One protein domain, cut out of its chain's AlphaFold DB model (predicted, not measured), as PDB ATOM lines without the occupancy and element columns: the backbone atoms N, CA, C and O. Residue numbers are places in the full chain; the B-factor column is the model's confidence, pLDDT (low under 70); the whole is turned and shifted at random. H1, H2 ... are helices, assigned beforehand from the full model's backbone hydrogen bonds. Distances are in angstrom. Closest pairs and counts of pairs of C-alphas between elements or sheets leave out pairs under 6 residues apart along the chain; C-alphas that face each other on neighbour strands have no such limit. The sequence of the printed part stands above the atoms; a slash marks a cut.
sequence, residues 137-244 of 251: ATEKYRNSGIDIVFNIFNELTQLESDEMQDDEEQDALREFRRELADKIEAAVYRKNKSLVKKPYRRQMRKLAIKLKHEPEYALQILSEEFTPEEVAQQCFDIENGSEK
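Overview. This is residues 137 to 244 of the 251 residues of the protein "TFIIS N-terminal domain-containing protein" of Oikopleura dioica (UniProt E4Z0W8). H1 and H4 run side by side, H3 crosses H1, and H6, the last helix of the printed part, packs on H3 and H4. Residues 163 to 168, of which 163 belongs to H2 and 167 to 168 belong to H3, stick out. The printed part has 108 residues with six named helices, H1 to H6: all helix, mostly crossed, compact, radius of gyration of the C-alphas 14.4 A, spans 50 by 30 by 19 A.

Along the chain. H1, residues 137 to 156, begins at C-alpha (80.539, 108.705, 66.204). H2 is 158 to 163, H3 167 to 191, 36.6 A long, H4 198 to 213, H5 215 to 222. H6, 228 to 244, ends at (75.510, 127.027, 39.595).

Arrangement. H3 residues 174 to 185 alone touch H1, closest C-alphas Ile 146 and Ala 181, 5.4 A, a steep tilt of 50 degrees. H1 residues 145 to 152 alone touch H4, Val 149 to Ala 208, 6.3 A. H3 and H4 form a helical hairpin. H5 is close but not clearly touching H4. Every O i to N i+4 pair is within hydrogen-bond range except in H6, 10 of 13.

Size, cuts and confidence. The printed part has no cut. Residues 237 to 244 are among those under pLDDT 70.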
ATOM      1  N   ALA A 137      79.986 107.507  66.833       91.12
ATOM      2  CA  ALA A 137      80.539 108.705  66.204       91.12
ATOM      3  C   ALA A 137      79.441 109.494  65.483       91.12
ATOM      4  O   ALA A 137      79.319 110.701  65.700       91.12
ATOM      5  N   THR A 138      78.597 108.816  64.702       91.56
ATOM      6  CA  THR A 138      77.404 109.420  64.096       91.56
ATOM      7  C   THR A 138      76.490 110.037  65.147       91.56
ATOM      8  O   THR A 138      76.094 111.190  64.997       91.56
ATOM      9  N   GLU A 139      76.198 109.328  66.239       92.31
ATOM     10  CA  GLU A 139      75.334 109.859  67.301       92.31
ATOM     11  C   GLU A 139      75.893 111.132  67.939       92.31
ATOM     12  O   GLU A 139      75.139 112.081  68.134       92.31
ATOM     13  N   LYS A 140      77.208 111.197  68.186       93.25
ATOM     14  CA  LYS A 140      77.865 112.404  68.710       93.25
ATOM     15  C   LYS A 140      77.697 113.604  67.784       93.25
ATOM     16  O   LYS A 140      77.333 114.678  68.252       93.25
ATOM     17  N   TYR A 141      77.941 113.435  66.485       91.75
ATOM     18  CA  TYR A 141      77.777 114.534  65.529       91.75
ATOM     19  C   TYR A 141      76.328 114.991  65.419       91.75
ATOM     20  O   TYR A 141      76.079 116.191  65.347       91.75
ATOM     21  N   ARG A 142      75.384 114.046  65.427       93.25
ATOM     22  CA  ARG A 142      73.958 114.365  65.369       93.25
ATOM     23  C   ARG A 142      73.497 115.094  66.626       93.25
ATOM     24  O   ARG A 142      72.873 116.139  66.506       93.25
ATOM     25  N   ASN A 143      73.880 114.611  67.809       94.06
ATOM     26  CA  ASN A 143      73.594 115.287  69.079       94.06
ATOM     27  C   ASN A 143      74.205 116.688  69.113       94.06
ATOM     28  O   ASN A 143      73.502 117.630  69.431       94.06
ATOM     29  N   SER A 144      75.454 116.852  68.671       94.69
ATOM     30  CA  SER A 144      76.068 118.178  68.574       94.69
ATOM     31  C   SER A 144      75.304 119.109  67.625       94.69
ATOM     32  O   SER A 144      75.175 120.293  67.917       94.69
ATOM     33  N   GLY A 145      74.784 118.595  66.506       93.25
ATOM     34  CA  GLY A 145      73.932 119.365  65.599       93.25
ATOM     35  C   GLY A 145      72.619 119.809  66.249       93.25
ATOM     36  O   GLY A 145      72.229 120.963  66.095       93.25
ATOM     37  N   ILE A 146      71.980 118.909  67.001       94.50
ATOM     38  CA  ILE A 146      70.775 119.192  67.791       94.50
ATOM     39  C   ILE A 146      71.069 120.258  68.845       94.50
ATOM     40  O   ILE A 146      70.341 121.239  68.928       94.50
ATOM     41  N   ASP A 147      72.146 120.087  69.612       95.19
ATOM     42  CA  ASP A 147      72.513 120.989  70.702       95.19
ATOM     43  C   ASP A 147      72.765 122.411  70.175       95.19
ATOM     44  O   ASP A 147      72.362 123.377  70.810       95.19
ATOM     45  N   ILE A 148      73.355 122.562  68.980       93.94
ATOM     46  CA  ILE A 148      73.536 123.877  68.343       93.94
ATOM     47  C   ILE A 148      72.188 124.552  68.062       93.94
ATOM     48  O   ILE A 148      72.010 125.713  68.413       93.94
ATOM     49  N   VAL A 149      71.250 123.843  67.429       93.31
ATOM     50  CA  VAL A 149      69.931 124.403  67.083       93.31
ATOM     51  C   VAL A 149      69.124 124.702  68.348       93.31
ATOM     52  O   VAL A 149      68.552 125.780  68.474       93.31
ATOM     53  N   PHE A 150      69.141 123.780  69.311       94.44
ATOM     54  CA  PHE A 150      68.486 123.941  70.603       94.44
ATOM     55  C   PHE A 150      69.011 125.160  71.366       94.44
ATOM     56  O   PHE A 150      68.213 125.955  71.851       94.44
ATOM     57  N   ASN A 151      70.333 125.338  71.441       92.94
ATOM     58  CA  ASN A 151      70.930 126.479  72.134       92.94
ATOM     59  C   ASN A 151      70.538 127.808  71.482       92.94
ATOM     60  O   ASN A 151      70.272 128.757  72.207       92.94
ATOM     61  N   ILE A 152      70.452 127.868  70.146       91.81
ATOM     62  CA  ILE A 152      69.997 129.073  69.436       91.81
ATOM     63  C   ILE A 152      68.544 129.388  69.797       91.81
ATOM     64  O   ILE A 152      68.243 130.523  70.147       91.81
ATOM     65  N   PHE A 153      67.644 128.399  69.766       91.19
ATOM     66  CA  PHE A 153      66.257 128.630  70.179       91.19
ATOM     67  C   PHE A 153      66.157 129.065  71.638       91.19
ATOM     68  O   PHE A 153      65.398 129.972  71.946       91.19
ATOM     69  N   ASN A 154      66.948 128.455  72.521       90.12
ATOM     70  CA  ASN A 154      66.951 128.801  73.935       90.12
ATOM     71  C   ASN A 154      67.487 130.219  74.191       90.12
ATOM     72  O   ASN A 154      66.971 130.892  75.069       90.12
ATOM     73  N   GLU A 155      68.490 130.670  73.430       89.44
ATOM     74  CA  GLU A 155      69.018 132.043  73.477       89.44
ATOM     75  C   GLU A 155      67.976 133.058  72.986       89.44
ATOM     76  O   GLU A 155      67.779 134.094  73.613       89.44
ATOM     77  N   LEU A 156      67.261 132.748  71.900       85.75
ATOM     78  CA  LEU A 156      66.245 133.642  71.333       85.75
ATOM     79  C   LEU A 156      65.024 133.814  72.240       85.75
ATOM     80  O   LEU A 156      64.493 134.915  72.339       85.75
ATOM     81  N   THR A 157      64.598 132.745  72.911       82.44
ATOM     82  CA  THR A 157      63.441 132.766  73.820       82.44
ATOM     83  C   THR A 157      63.853 132.925  75.284       82.44
ATOM     84  O   THR A 157      63.065 132.609  76.169       82.44
ATOM     85  N   GLN A 158      65.096 133.332  75.565       79.19
ATOM     86  CA  GLN A 158      65.614 133.378  76.937       79.19
ATOM     87  C   GLN A 158      64.805 134.342  77.816       79.19
ATOM     88  O   GLN A 158      64.486 134.022  78.957       79.19
ATOM     89  N   LEU A 159      64.421 135.489  77.253       68.94
ATOM     90  CA  LEU A 159      63.605 136.486  77.946       68.94
ATOM     91  C   LEU A 159      62.211 135.942  78.283       68.94
ATOM     92  O   LEU A 159      61.765 136.087  79.411       68.94
ATOM     93  N   GLU A 160      61.569 135.241  77.345       69.06
ATOM     94  CA  GLU A 160      60.262 134.613  77.579       69.06
ATOM     95  C   GLU A 160      60.342 133.534  78.665       69.06
ATOM     96  O   GLU A 160      59.443 133.432  79.491       69.06
ATOM     97  N   SER A 161      61.424 132.744  78.706       67.06
ATOM     98  CA  SER A 161      61.589 131.724  79.749       67.06
ATOM     99  C   SER A 161      61.835 132.306  81.138       67.06
ATOM    100  O   SER A 161      61.339 131.737  82.103       67.06
ATOM    101  N   ASP A 162      62.567 133.417  81.241       70.88
ATOM    102  CA  ASP A 162      62.872 134.057  82.528       70.88
ATOM    103  C   ASP A 162      61.642 134.781  83.120       70.88
ATOM    104  O   ASP A 162      61.563 134.986  84.331       70.88
ATOM    105  N   GLU A 163      60.672 135.158  82.279       68.31
ATOM    106  CA  GLU A 163      59.407 135.780  82.690       68.31
ATOM    107  C   GLU A 163      58.365 134.771  83.208       68.31
ATOM    108  O   GLU A 163      57.472 135.154  83.971       68.31
ATOM    109  N   MET A 164      58.472 133.488  82.842       73.44
ATOM    110  CA  MET A 164      57.552 132.452  83.323       73.44
ATOM    111  C   MET A 164      57.882 132.073  84.770       73.44
ATOM    112  O   MET A 164      59.006 131.679  85.070       73.44
ATOM    113  N   GLN A 165      56.908 132.184  85.675       69.31
ATOM    114  CA  GLN A 165      57.098 131.898  87.107       69.31
ATOM    115  C   GLN A 165      56.958 130.412  87.459       69.31
ATOM    116  O   GLN A 165      57.410 130.001  88.526       69.31
ATOM    117  N   ASP A 166      56.353 129.620  86.573       81.38
ATOM    118  CA  ASP A 166      56.048 128.216  86.818       81.38
ATOM    119  C   ASP A 166      57.131 127.302  86.225       81.38
ATOM    120  O   ASP A 166      57.292 127.199  85.005       81.38
ATOM    121  N   ASP A 167      57.853 126.595  87.102       82.12
ATOM    122  CA  ASP A 167      58.931 125.664  86.729       82.12
ATOM    123  C   ASP A 167      58.446 124.578  85.738       82.12
ATOM    124  O   ASP A 167      59.169 124.190  84.819       82.12
ATOM    125  N   GLU A 168      57.195 124.117  85.876       85.62
ATOM    126  CA  GLU A 168      56.595 123.104  84.994       85.62
ATOM    127  C   GLU A 168      56.407 123.611  83.554       85.62
ATOM    128  O   GLU A 168      56.640 122.871  82.591       85.62
ATOM    129  N   GLU A 169      56.016 124.876  83.384       81.94
ATOM    130  CA  GLU A 169      55.836 125.480  82.061       81.94
ATOM    131  C   GLU A 169      57.190 125.720  81.381       81.94
ATOM    132  O   GLU A 169      57.336 125.492  80.173       81.94
ATOM    133  N   GLN A 170      58.209 126.114  82.155       80.81
ATOM    134  CA  GLN A 170      59.573 126.269  81.651       80.81
ATOM    135  C   GLN A 170      60.141 124.941  81.133       80.81
ATOM    136  O   GLN A 170      60.728 124.895  80.042       80.81
ATOM    137  N   ASP A 171      59.939 123.852  81.881       85.88
ATOM    138  CA  ASP A 171      60.374 122.515  81.483       85.88
ATOM    139  C   ASP A 171      59.650 122.039  80.216       85.88
ATOM    140  O   ASP A 171      60.303 121.567  79.279       85.88
ATOM    141  N   ALA A 172      58.331 122.245  80.122       87.81
ATOM    142  CA  ALA A 172      57.553 121.897  78.932       87.81
ATOM    143  C   ALA A 172      58.044 122.643  77.678       87.81
ATOM    144  O   ALA A 172      58.236 122.043  76.613       87.81
ATOM    145  N   LEU A 173      58.322 123.944  77.801       86.25
ATOM    146  CA  LEU A 173      58.840 124.753  76.698       86.25
ATOM    147  C   LEU A 173      60.250 124.303  76.283       86.25
ATOM    148  O   LEU A 173      60.584 124.240  75.093       86.25
ATOM    149  N   ARG A 174      61.088 123.935  77.257       88.62
ATOM    150  CA  ARG A 174      62.428 123.398  77.008       88.62
ATOM    151  C   ARG A 174      62.377 122.052  76.283       88.62
ATOM    152  O   ARG A 174      63.168 121.833  75.358       88.62
ATOM    153  N   GLU A 175      61.466 121.164  76.669       89.75
ATOM    154  CA  GLU A 175      61.232 119.891  75.984       89.75
ATOM    155  C   GLU A 175      60.738 120.103  74.552       89.75
ATOM    156  O   GLU A 175      61.294 119.504  73.625       89.75
ATOM    157  N   PHE A 176      59.793 121.024  74.345       90.06
ATOM    158  CA  PHE A 176      59.301 121.392  73.017       90.06
ATOM    159  C   PHE A 176      60.433 121.867  72.094       90.06
ATOM    160  O   PHE A 176      60.612 121.330  70.995       90.06
ATOM    161  N   ARG A 177      61.277 122.804  72.558       90.50
ATOM    162  CA  ARG A 177      62.447 123.283  71.793       90.50
ATOM    163  C   ARG A 177      63.397 122.142  71.434       90.50
ATOM    164  O   ARG A 177      63.945 122.107  70.327       90.50
ATOM    165  N   ARG A 178      63.610 121.202  72.360       92.00
ATOM    166  CA  ARG A 178      64.484 120.047  72.132       92.00
ATOM    167  C   ARG A 178      63.904 119.098  71.088       92.00
ATOM    168  O   ARG A 178      64.640 118.664  70.199       92.00
ATOM    169  N   GLU A 179      62.610 118.807  71.162       90.69
ATOM    170  CA  GLU A 179      61.919 117.966  70.184       90.69
ATOM    171  C   GLU A 179      61.932 118.603  68.786       90.69
ATOM    172  O   GLU A 179      62.170 117.923  67.782       90.69
ATOM    173  N   LEU A 180      61.734 119.920  68.706       91.19
ATOM    174  CA  LEU A 180      61.784 120.658  67.449       91.19
ATOM    175  C   LEU A 180      63.187 120.621  66.825       91.19
ATOM    176  O   LEU A 180      63.330 120.301  65.641       91.19
ATOM    177  N   ALA A 181      64.234 120.852  67.623       92.69
ATOM    178  CA  ALA A 181      65.622 120.731  67.176       92.69
ATOM    179  C   ALA A 181      65.949 119.310  66.671       92.69
ATOM    180  O   ALA A 181      66.590 119.158  65.625       92.69
ATOM    181  N   ASP A 182      65.451 118.273  67.355       92.25
ATOM    182  CA  ASP A 182      65.567 116.875  66.924       92.25
ATOM    183  C   ASP A 182      64.893 116.633  65.562       92.25
ATOM    184  O   ASP A 182      65.465 115.964  64.691       92.25
ATOM    185  N   LYS A 183      63.693 117.186  65.340       91.12
ATOM    186  CA  LYS A 183      62.966 117.066  64.064       91.12
ATOM    187  C   LYS A 183      63.709 117.758  62.918       91.12
ATOM    188  O   LYS A 183      63.827 117.167  61.839       91.12
ATOM    189  N   ILE A 184      64.240 118.959  63.151       92.12
ATOM    190  CA  ILE A 184      64.985 119.741  62.151       92.12
ATOM    191  C   ILE A 184      66.296 119.043  61.779       92.12
ATOM    192  O   ILE A 184      66.561 118.820  60.595       92.12
ATOM    193  N   GLU A 185      67.097 118.621  62.763       93.69
ATOM    194  CA  GLU A 185      68.331 117.876  62.488       93.69
ATOM    195  C   GLU A 185      68.028 116.586  61.723       93.69
ATOM    196  O   GLU A 185      68.713 116.269  60.744       93.69
ATOM    197  N   ALA A 186      66.974 115.862  62.110       90.81
ATOM    198  CA  ALA A 186      66.585 114.635  61.432       90.81
ATOM    199  C   ALA A 186      66.161 114.884  59.976       90.81
ATOM    200  O   ALA A 186      66.469 114.063  59.106       90.81
ATOM    201  N   ALA A 187      65.490 116.002  59.685       90.75
ATOM    202  CA  ALA A 187      65.157 116.403  58.321       90.75
ATOM    203  C   ALA A 187      66.424 116.681  57.491       90.75
ATOM    204  O   ALA A 187      66.584 116.110  56.406       90.75
ATOM    205  N   VAL A 188      67.379 117.447  58.030       91.69
ATOM    206  CA  VAL A 188      68.678 117.711  57.378       91.69
ATOM    207  C   VAL A 188      69.463 116.414  57.158       91.69
ATOM    208  O   VAL A 188      70.031 116.190  56.084       91.69
ATOM    209  N   TYR A 189      69.474 115.511  58.136       91.00
ATOM    210  CA  TYR A 189      70.148 114.217  58.031       91.00
ATOM    211  C   TYR A 189      69.573 113.353  56.900       91.00
ATOM    212  O   TYR A 189      70.330 112.800  56.098       91.00
ATOM    213  N   ARG A 190      68.240 113.283  56.786       89.19
ATOM    214  CA  ARG A 190      67.550 112.525  55.726       89.19
ATOM    215  C   ARG A 190      67.841 113.086  54.340       89.19
ATOM    216  O   ARG A 190      68.158 112.314  53.436       89.19
ATOM    217  N   LYS A 191      67.803 114.414  54.178       87.50
ATOM    218  CA  LYS A 191      68.161 115.078  52.911       87.50
ATOM    219  C   LYS A 191      69.598 114.751  52.491       87.50
ATOM    220  O   LYS A 191      69.858 114.498  51.318       87.50
ATOM    221  N   ASN A 192      70.507 114.602  53.454       88.38
ATOM    222  CA  ASN A 192      71.890 114.165  53.233       88.38
ATOM    223  C   ASN A 192      72.073 112.639  53.128       88.38
ATOM    224  O   ASN A 192      73.128 112.108  53.492       88.38
ATOM    225  N   LYS A 193      71.067 111.918  52.616       86.62
ATOM    226  CA  LYS A 193      71.084 110.454  52.424       86.62
ATOM    227  C   LYS A 193      71.362 109.671  53.713       86.62
ATOM    228  O   LYS A 193      71.900 108.568  53.650       86.62
ATOM    229  N   SER A 194      71.020 110.234  54.872       86.75
ATOM    230  CA  SER A 194      71.253 109.624  56.183       86.75
ATOM    231  C   SER A 194      72.727 109.280  56.427       86.75
ATOM    232  O   SER A 194      73.048 108.182  56.879       86.75
ATOM    233  N   LEU A 195      73.636 110.207  56.098       88.31
ATOM    234  CA  LEU A 195      75.076 110.040  56.298       88.31
ATOM    235  C   LEU A 195      75.715 111.306  56.881       88.31
ATOM    236  O   LEU A 195      75.643 112.388  56.294       88.31
ATOM    237  N   VAL A 196      76.458 111.157  57.982       89.56
ATOM    238  CA  VAL A 196      77.243 112.246  58.592       89.56
ATOM    239  C   VAL A 196      78.554 112.452  57.822       89.56
ATOM    240  O   VAL A 196      79.653 112.127  58.274       89.56
ATOM    241  N   LYS A 197      78.449 112.989  56.606       89.62
ATOM    242  CA  LYS A 197      79.599 113.367  55.767       89.62
ATOM    243  C   LYS A 197      79.796 114.890  55.743       89.62
ATOM    244  O   LYS A 197      79.108 115.643  56.432       89.62
ATOM    245  N   LYS A 198      80.767 115.361  54.951       89.38
ATOM    246  CA  LYS A 198      81.025 116.793  54.708       89.38
ATOM    247  C   LYS A 198      79.765 117.608  54.334       89.38
ATOM    248  O   LYS A 198      79.621 118.665  54.947       89.38
ATOM    249  N   PRO A 199      78.865 117.161  53.427       89.25
ATOM    250  CA  PRO A 199      77.663 117.931  53.073       89.25
ATOM    251  C   PRO A 199      76.741 118.156  54.276       89.25
ATOM    252  O   PRO A 199      76.449 119.301  54.600       89.25
ATOM    253  N   TYR A 200      76.432 117.103  55.039       91.94
ATOM    254  CA  TYR A 200      75.657 117.209  56.279       91.94
ATOM    255  C   TYR A 200      76.250 118.233  57.258       91.94
ATOM    256  O   TYR A 200      75.567 119.159  57.690       91.94
ATOM    257  N   ARG A 201      77.553 118.130  57.563       90.94
ATOM    258  CA  ARG A 201      78.205 119.054  58.509       90.94
ATOM    259  C   ARG A 201      78.197 120.502  58.016       90.94
ATOM    260  O   ARG A 201      78.142 121.421  58.827       90.94
ATOM    261  N   ARG A 202      78.300 120.711  56.701       89.69
ATOM    262  CA  ARG A 202      78.242 122.043  56.085       89.69
ATOM    263  C   ARG A 202      76.833 122.619  56.179       89.69
ATOM    264  O   ARG A 202      76.702 123.777  56.555       89.69
ATOM    265  N   GLN A 203      75.812 121.821  55.882       90.12
ATOM    266  CA  GLN A 203      74.414 122.245  55.945       90.12
ATOM    267  C   GLN A 203      73.979 122.567  57.374       90.12
ATOM    268  O   GLN A 203      73.422 123.634  57.587       90.12
ATOM    269  N   MET A 204      74.340 121.741  58.362       93.50
ATOM    270  CA  MET A 204      74.071 122.053  59.774       93.50
ATOM    271  C   MET A 204      74.725 123.368  60.214       93.50
ATOM    272  O   MET A 204      74.095 124.172  60.893       93.50
ATOM    273  N   ARG A 205      75.968 123.634  59.787       90.44
ATOM    274  CA  ARG A 205      76.638 124.915  60.071       90.44
ATOM    275  C   ARG A 205      75.956 126.098  59.392       90.44
ATOM    276  O   ARG A 205      75.795 127.131  60.023       90.44
ATOM    277  N   LYS A 206      75.561 125.958  58.124       90.38
ATOM    278  CA  LYS A 206      74.825 127.005  57.399       90.38
ATOM    279  C   LYS A 206      73.492 127.311  58.075       90.38
ATOM    280  O   LYS A 206      73.192 128.479  58.277       90.38
ATOM    281  N   LEU A 207      72.742 126.274  58.447       91.75
ATOM    282  CA  LEU A 207      71.487 126.407  59.181       91.75
ATOM    283  C   LEU A 207      71.710 127.161  60.495       91.75
ATOM    284  O   LEU A 207      71.030 128.145  60.741       91.75
ATOM    285  N   ALA A 208      72.703 126.759  61.291       91.81
ATOM    286  CA  ALA A 208      73.027 127.431  62.548       91.81
ATOM    287  C   ALA A 208      73.376 128.916  62.354       91.81
ATOM    288  O   ALA A 208      72.907 129.765  63.103       91.81
ATOM    289  N   ILE A 209      74.169 129.237  61.327       90.62
ATOM    290  CA  ILE A 209      74.520 130.623  60.984       90.62
ATOM    291  C   ILE A 209      73.267 131.402  60.565       90.62
ATOM    292  O   ILE A 209      73.058 132.508  61.049       90.62
ATOM    293  N   LYS A 210      72.412 130.823  59.714       90.81
ATOM    294  CA  LYS A 210      71.169 131.460  59.262       90.81
ATOM    295  C   LYS A 210      70.240 131.757  60.442       90.81
ATOM    296  O   LYS A 210      69.851 132.902  60.617       90.81
ATOM    297  N   LEU A 211      69.969 130.760  61.287       90.31
ATOM    298  CA  LEU A 211      69.118 130.914  62.474       90.31
ATOM    299  C   LEU A 211      69.667 131.952  63.459       90.31
ATOM    300  O   LEU A 211      68.895 132.649  64.103       90.31
ATOM    301  N   LYS A 212      70.995 132.072  63.568       89.69
ATOM    302  CA  LYS A 212      71.628 133.055  64.453       89.69
ATOM    303  C   LYS A 212      71.538 134.493  63.926       89.69
ATOM    304  O   LYS A 212      71.452 135.418  64.724       89.69
ATOM    305  N   HIS A 213      71.619 134.695  62.611       89.06
ATOM    306  CA  HIS A 213      71.618 136.037  62.014       89.06
ATOM    307  C   HIS A 213      70.227 136.531  61.601       89.06
ATOM    308  O   HIS A 213      70.029 137.738  61.509       89.06
ATOM    309  N   GLU A 214      69.280 135.624  61.371       90.31
ATOM    310  CA  GLU A 214      67.894 135.927  60.998       90.31
ATOM    311  C   GLU A 214      66.947 135.434  62.115       90.31
ATOM    312  O   GLU A 214      66.358 134.357  61.989       90.31
ATOM    313  N   PRO A 215      66.799 136.184  63.227       85.31
ATOM    314  CA  PRO A 215      65.997 135.744  64.372       85.31
ATOM    315  C   PRO A 215      64.502 135.634  64.040       85.31
ATOM    316  O   PRO A 215      63.836 134.738  64.547       85.31
ATOM    317  N   GLU A 216      63.983 136.469  63.131       87.69
ATOM    318  CA  GLU A 216      62.592 136.388  62.655       87.69
ATOM    319  C   GLU A 216      62.278 135.019  62.042       87.69
ATOM    320  O   GLU A 216      61.239 134.427  62.319       87.69
ATOM    321  N   TYR A 217      63.216 134.469  61.268       87.19
ATOM    322  CA  TYR A 217      63.069 133.148  60.666       87.19
ATOM    323  C   TYR A 217      63.057 132.037  61.726       87.19
ATOM    324  O   TYR A 217      62.321 131.061  61.603       87.19
ATOM    325  N   ALA A 218      63.846 132.180  62.792       86.12
ATOM    326  CA  ALA A 218      63.832 131.239  63.906       86.12
ATOM    327  C   ALA A 218      62.524 131.313  64.718       86.12
ATOM    328  O   ALA A 218      62.008 130.268  65.113       86.12
ATOM    329  N   LEU A 219      61.953 132.509  64.902       85.81
ATOM    330  CA  LEU A 219      60.646 132.692  65.546       85.81
ATOM    331  C   LEU A 219      59.506 132.091  64.712       85.81
ATOM    332  O   LEU A 219      58.652 131.409  65.268       85.81
ATOM    333  N   GLN A 220      59.538 132.240  63.384       88.50
ATOM    334  CA  GLN A 220      58.574 131.591  62.478       88.50
ATOM    335  C   GLN A 220      58.630 130.056  62.551       88.50
ATOM    336  O   GLN A 220      57.635 129.359  62.369       88.50
ATOM    337  N   ILE A 221      59.812 129.494  62.815       89.06
ATOM    338  CA  ILE A 221      59.958 128.050  63.036       89.06
ATOM    339  C   ILE A 221      59.360 127.646  64.391       89.06
ATOM    340  O   ILE A 221      58.739 126.590  64.488       89.06
ATOM    341  N   LEU A 222      59.534 128.475  65.424       87.19
ATOM    342  CA  LEU A 222      58.962 128.245  66.753       87.19
ATOM    343  C   LEU A 222      57.429 128.358  66.759       87.19
ATOM    344  O   LEU A 222      56.789 127.616  67.498       87.19
ATOM    345  N   SER A 223      56.842 129.204  65.905       86.25
ATOM    346  CA  SER A 223      55.388 129.310  65.713       86.25
ATOM    347  C   SER A 223      54.782 128.218  64.812       86.25
ATOM    348  O   SER A 223      53.596 128.279  64.494       86.25
ATOM    349  N   GLU A 224      55.570 127.213  64.411       81.44
ATOM    350  CA  GLU A 224      55.182 126.110  63.513       81.44
ATOM    351  C   GLU A 224      54.746 126.532  62.092       81.44
ATOM    352  O   GLU A 224      54.168 125.728  61.357       81.44
ATOM    353  N   GLU A 225      55.066 127.753  61.645       79.44
ATOM    354  CA  GLU A 225      54.747 128.208  60.280       79.44
ATOM    355  C   GLU A 225      55.559 127.471  59.208       79.44
ATOM    356  O   GLU A 225      55.084 127.268  58.089       79.44
ATOM    357  N   PHE A 226      56.777 127.039  59.552       83.31
ATOM    358  CA  PHE A 226      57.625 126.229  58.682       83.31
ATOM    359  C   PHE A 226      57.736 124.801  59.186       83.31
ATOM    360  O   PHE A 226      58.149 124.537  60.320       83.31
ATOM    361  N   THR A 227      57.489 123.846  58.292       86.69
ATOM    362  CA  THR A 227      57.741 122.448  58.622       86.69
ATOM    363  C   THR A 227      59.254 122.181  58.692       86.69
ATOM    364  O   THR A 227      60.030 122.723  57.897       86.69
ATOM    365  N   PRO A 228      59.722 121.281  59.578       85.81
ATOM    366  CA  PRO A 228      61.140 120.919  59.660       85.81
ATOM    367  C   PRO A 228      61.742 120.444  58.325       85.81
ATOM    368  O   PRO A 228      62.942 120.593  58.083       85.81
ATOM    369  N   GLU A 229      60.918 119.874  57.439       87.19
ATOM    370  CA  GLU A 229      61.337 119.450  56.101       87.19
ATOM    371  C   GLU A 229      61.564 120.624  55.143       87.19
ATOM    372  O   GLU A 229      62.523 120.589  54.366       87.19
ATOM    373  N   GLU A 230      60.738 121.669  55.216       86.94
ATOM    374  CA  GLU A 230      60.899 122.902  54.438       86.94
ATOM    375  C   GLU A 230      62.137 123.681  54.878       86.94
ATOM    376  O   GLU A 230      62.909 124.123  54.028       86.94
ATOM    377  N   VAL A 231      62.396 123.766  56.189       87.38
ATOM    378  CA  VAL A 231      63.618 124.386  56.738       87.38
ATOM    379  C   VAL A 231      64.869 123.695  56.189       87.38
ATOM    380  O   VAL A 231      65.807 124.344  55.708       87.38
ATOM    381  N   ALA A 232      64.875 122.358  56.202       86.12
ATOM    382  CA  ALA A 232      65.968 121.570  55.643       86.12
ATOM    383  C   ALA A 232      66.106 121.768  54.122       86.12
ATOM    384  O   ALA A 232      67.227 121.833  53.614       86.12
ATOM    385  N   GLN A 233      64.988 121.885  53.400       85.06
ATOM    386  CA  GLN A 233      64.968 122.092  51.953       85.06
ATOM    387  C   GLN A 233      65.514 123.472  51.558       85.06
ATOM    388  O   GLN A 233      66.397 123.552  50.707       85.06
ATOM    389  N   GLN A 234      65.084 124.547  52.222       82.25
ATOM    390  CA  GLN A 234      65.575 125.902  51.950       82.25
ATOM    391  C   GLN A 234      67.090 126.020  52.172       82.25
ATOM    392  O   GLN A 234      67.793 126.647  51.379       82.25
ATOM    393  N   CYS A 235      67.624 125.374  53.212       76.69
ATOM    394  CA  CYS A 235      69.069 125.338  53.450       76.69
ATOM    395  C   CYS A 235      69.833 124.519  52.394       76.69
ATOM    396  O   CYS A 235      71.007 124.801  52.131       76.69
ATOM    397  N   PHE A 236      69.180 123.520  51.793       74.81
ATOM    398  CA  PHE A 236      69.733 122.687  50.727       74.81
ATOM    399  C   PHE A 236      69.756 123.419  49.375       74.81
ATOM    400  O   PHE A 236      70.769 123.394  48.680       74.81
ATOM    401  N   ASP A 237      68.688 124.129  49.005       67.94
ATOM    402  CA  ASP A 237      68.567 124.765  47.682       67.94
ATOM    403  C   ASP A 237      69.543 125.932  47.467       67.94
ATOM    404  O   ASP A 237      70.015 126.160  46.348       67.94
ATOM    405  N   ILE A 238      69.958 126.601  48.547       60.06
ATOM    406  CA  ILE A 238      71.041 127.599  48.525       60.06
ATOM    407  C   ILE A 238      72.369 126.972  48.044       60.06
ATOM    408  O   ILE A 238      73.195 127.651  47.432       60.06
ATOM    409  N   GLU A 239      72.591 125.671  48.272       56.97
ATOM    410  CA  GLU A 239      73.788 124.953  47.816       56.97
ATOM    411  C   GLU A 239      73.814 124.811  46.288       56.97
ATOM    412  O   GLU A 239      74.780 125.254  45.662       56.97
ATOM    413  N   ASN A 240      72.713 124.351  45.683       55.12
ATOM    414  CA  ASN A 240      72.584 124.221  44.227       55.12
ATOM    415  C   ASN A 240      72.629 125.580  43.505       55.12
ATOM    416  O   ASN A 240      73.140 125.678  42.389       55.12
ATOM    417  N   GLY A 241      72.112 126.641  44.135       50.88
ATOM    418  CA  GLY A 241      72.218 128.005  43.615       50.88
ATOM    419  C   GLY A 241      73.653 128.547  43.640       50.88
ATOM    420  O   GLY A 241      74.061 129.237  42.707       50.88
ATOM    421  N   SER A 242      74.437 128.212  44.670       49.44
ATOM    422  CA  SER A 242      75.842 128.632  44.785       49.44
ATOM    423  C   SER A 242      76.783 127.866  43.849       49.44
ATOM    424  O   SER A 242      77.654 128.482  43.242       49.44
ATOM    425  N   GLU A 243      76.565 126.562  43.659       51.41
ATOM    426  CA  GLU A 243      77.352 125.732  42.734       51.41
ATOM    427  C   GLU A 243      77.093 126.124  41.272       51.41
ATOM    428  O   GLU A 243      78.035 126.244  40.490       51.41
ATOM    429  N   LYS A 244      75.842 126.457  40.914       48.03
ATOM    430  CA  LYS A 244      75.510 127.027  39.595       48.03
ATOM    431  C   LYS A 244      76.156 128.392  39.344       48.03
ATOM    432  O   LYS A 244      76.543 128.670  38.217       48.03
TER     433      LYS A 244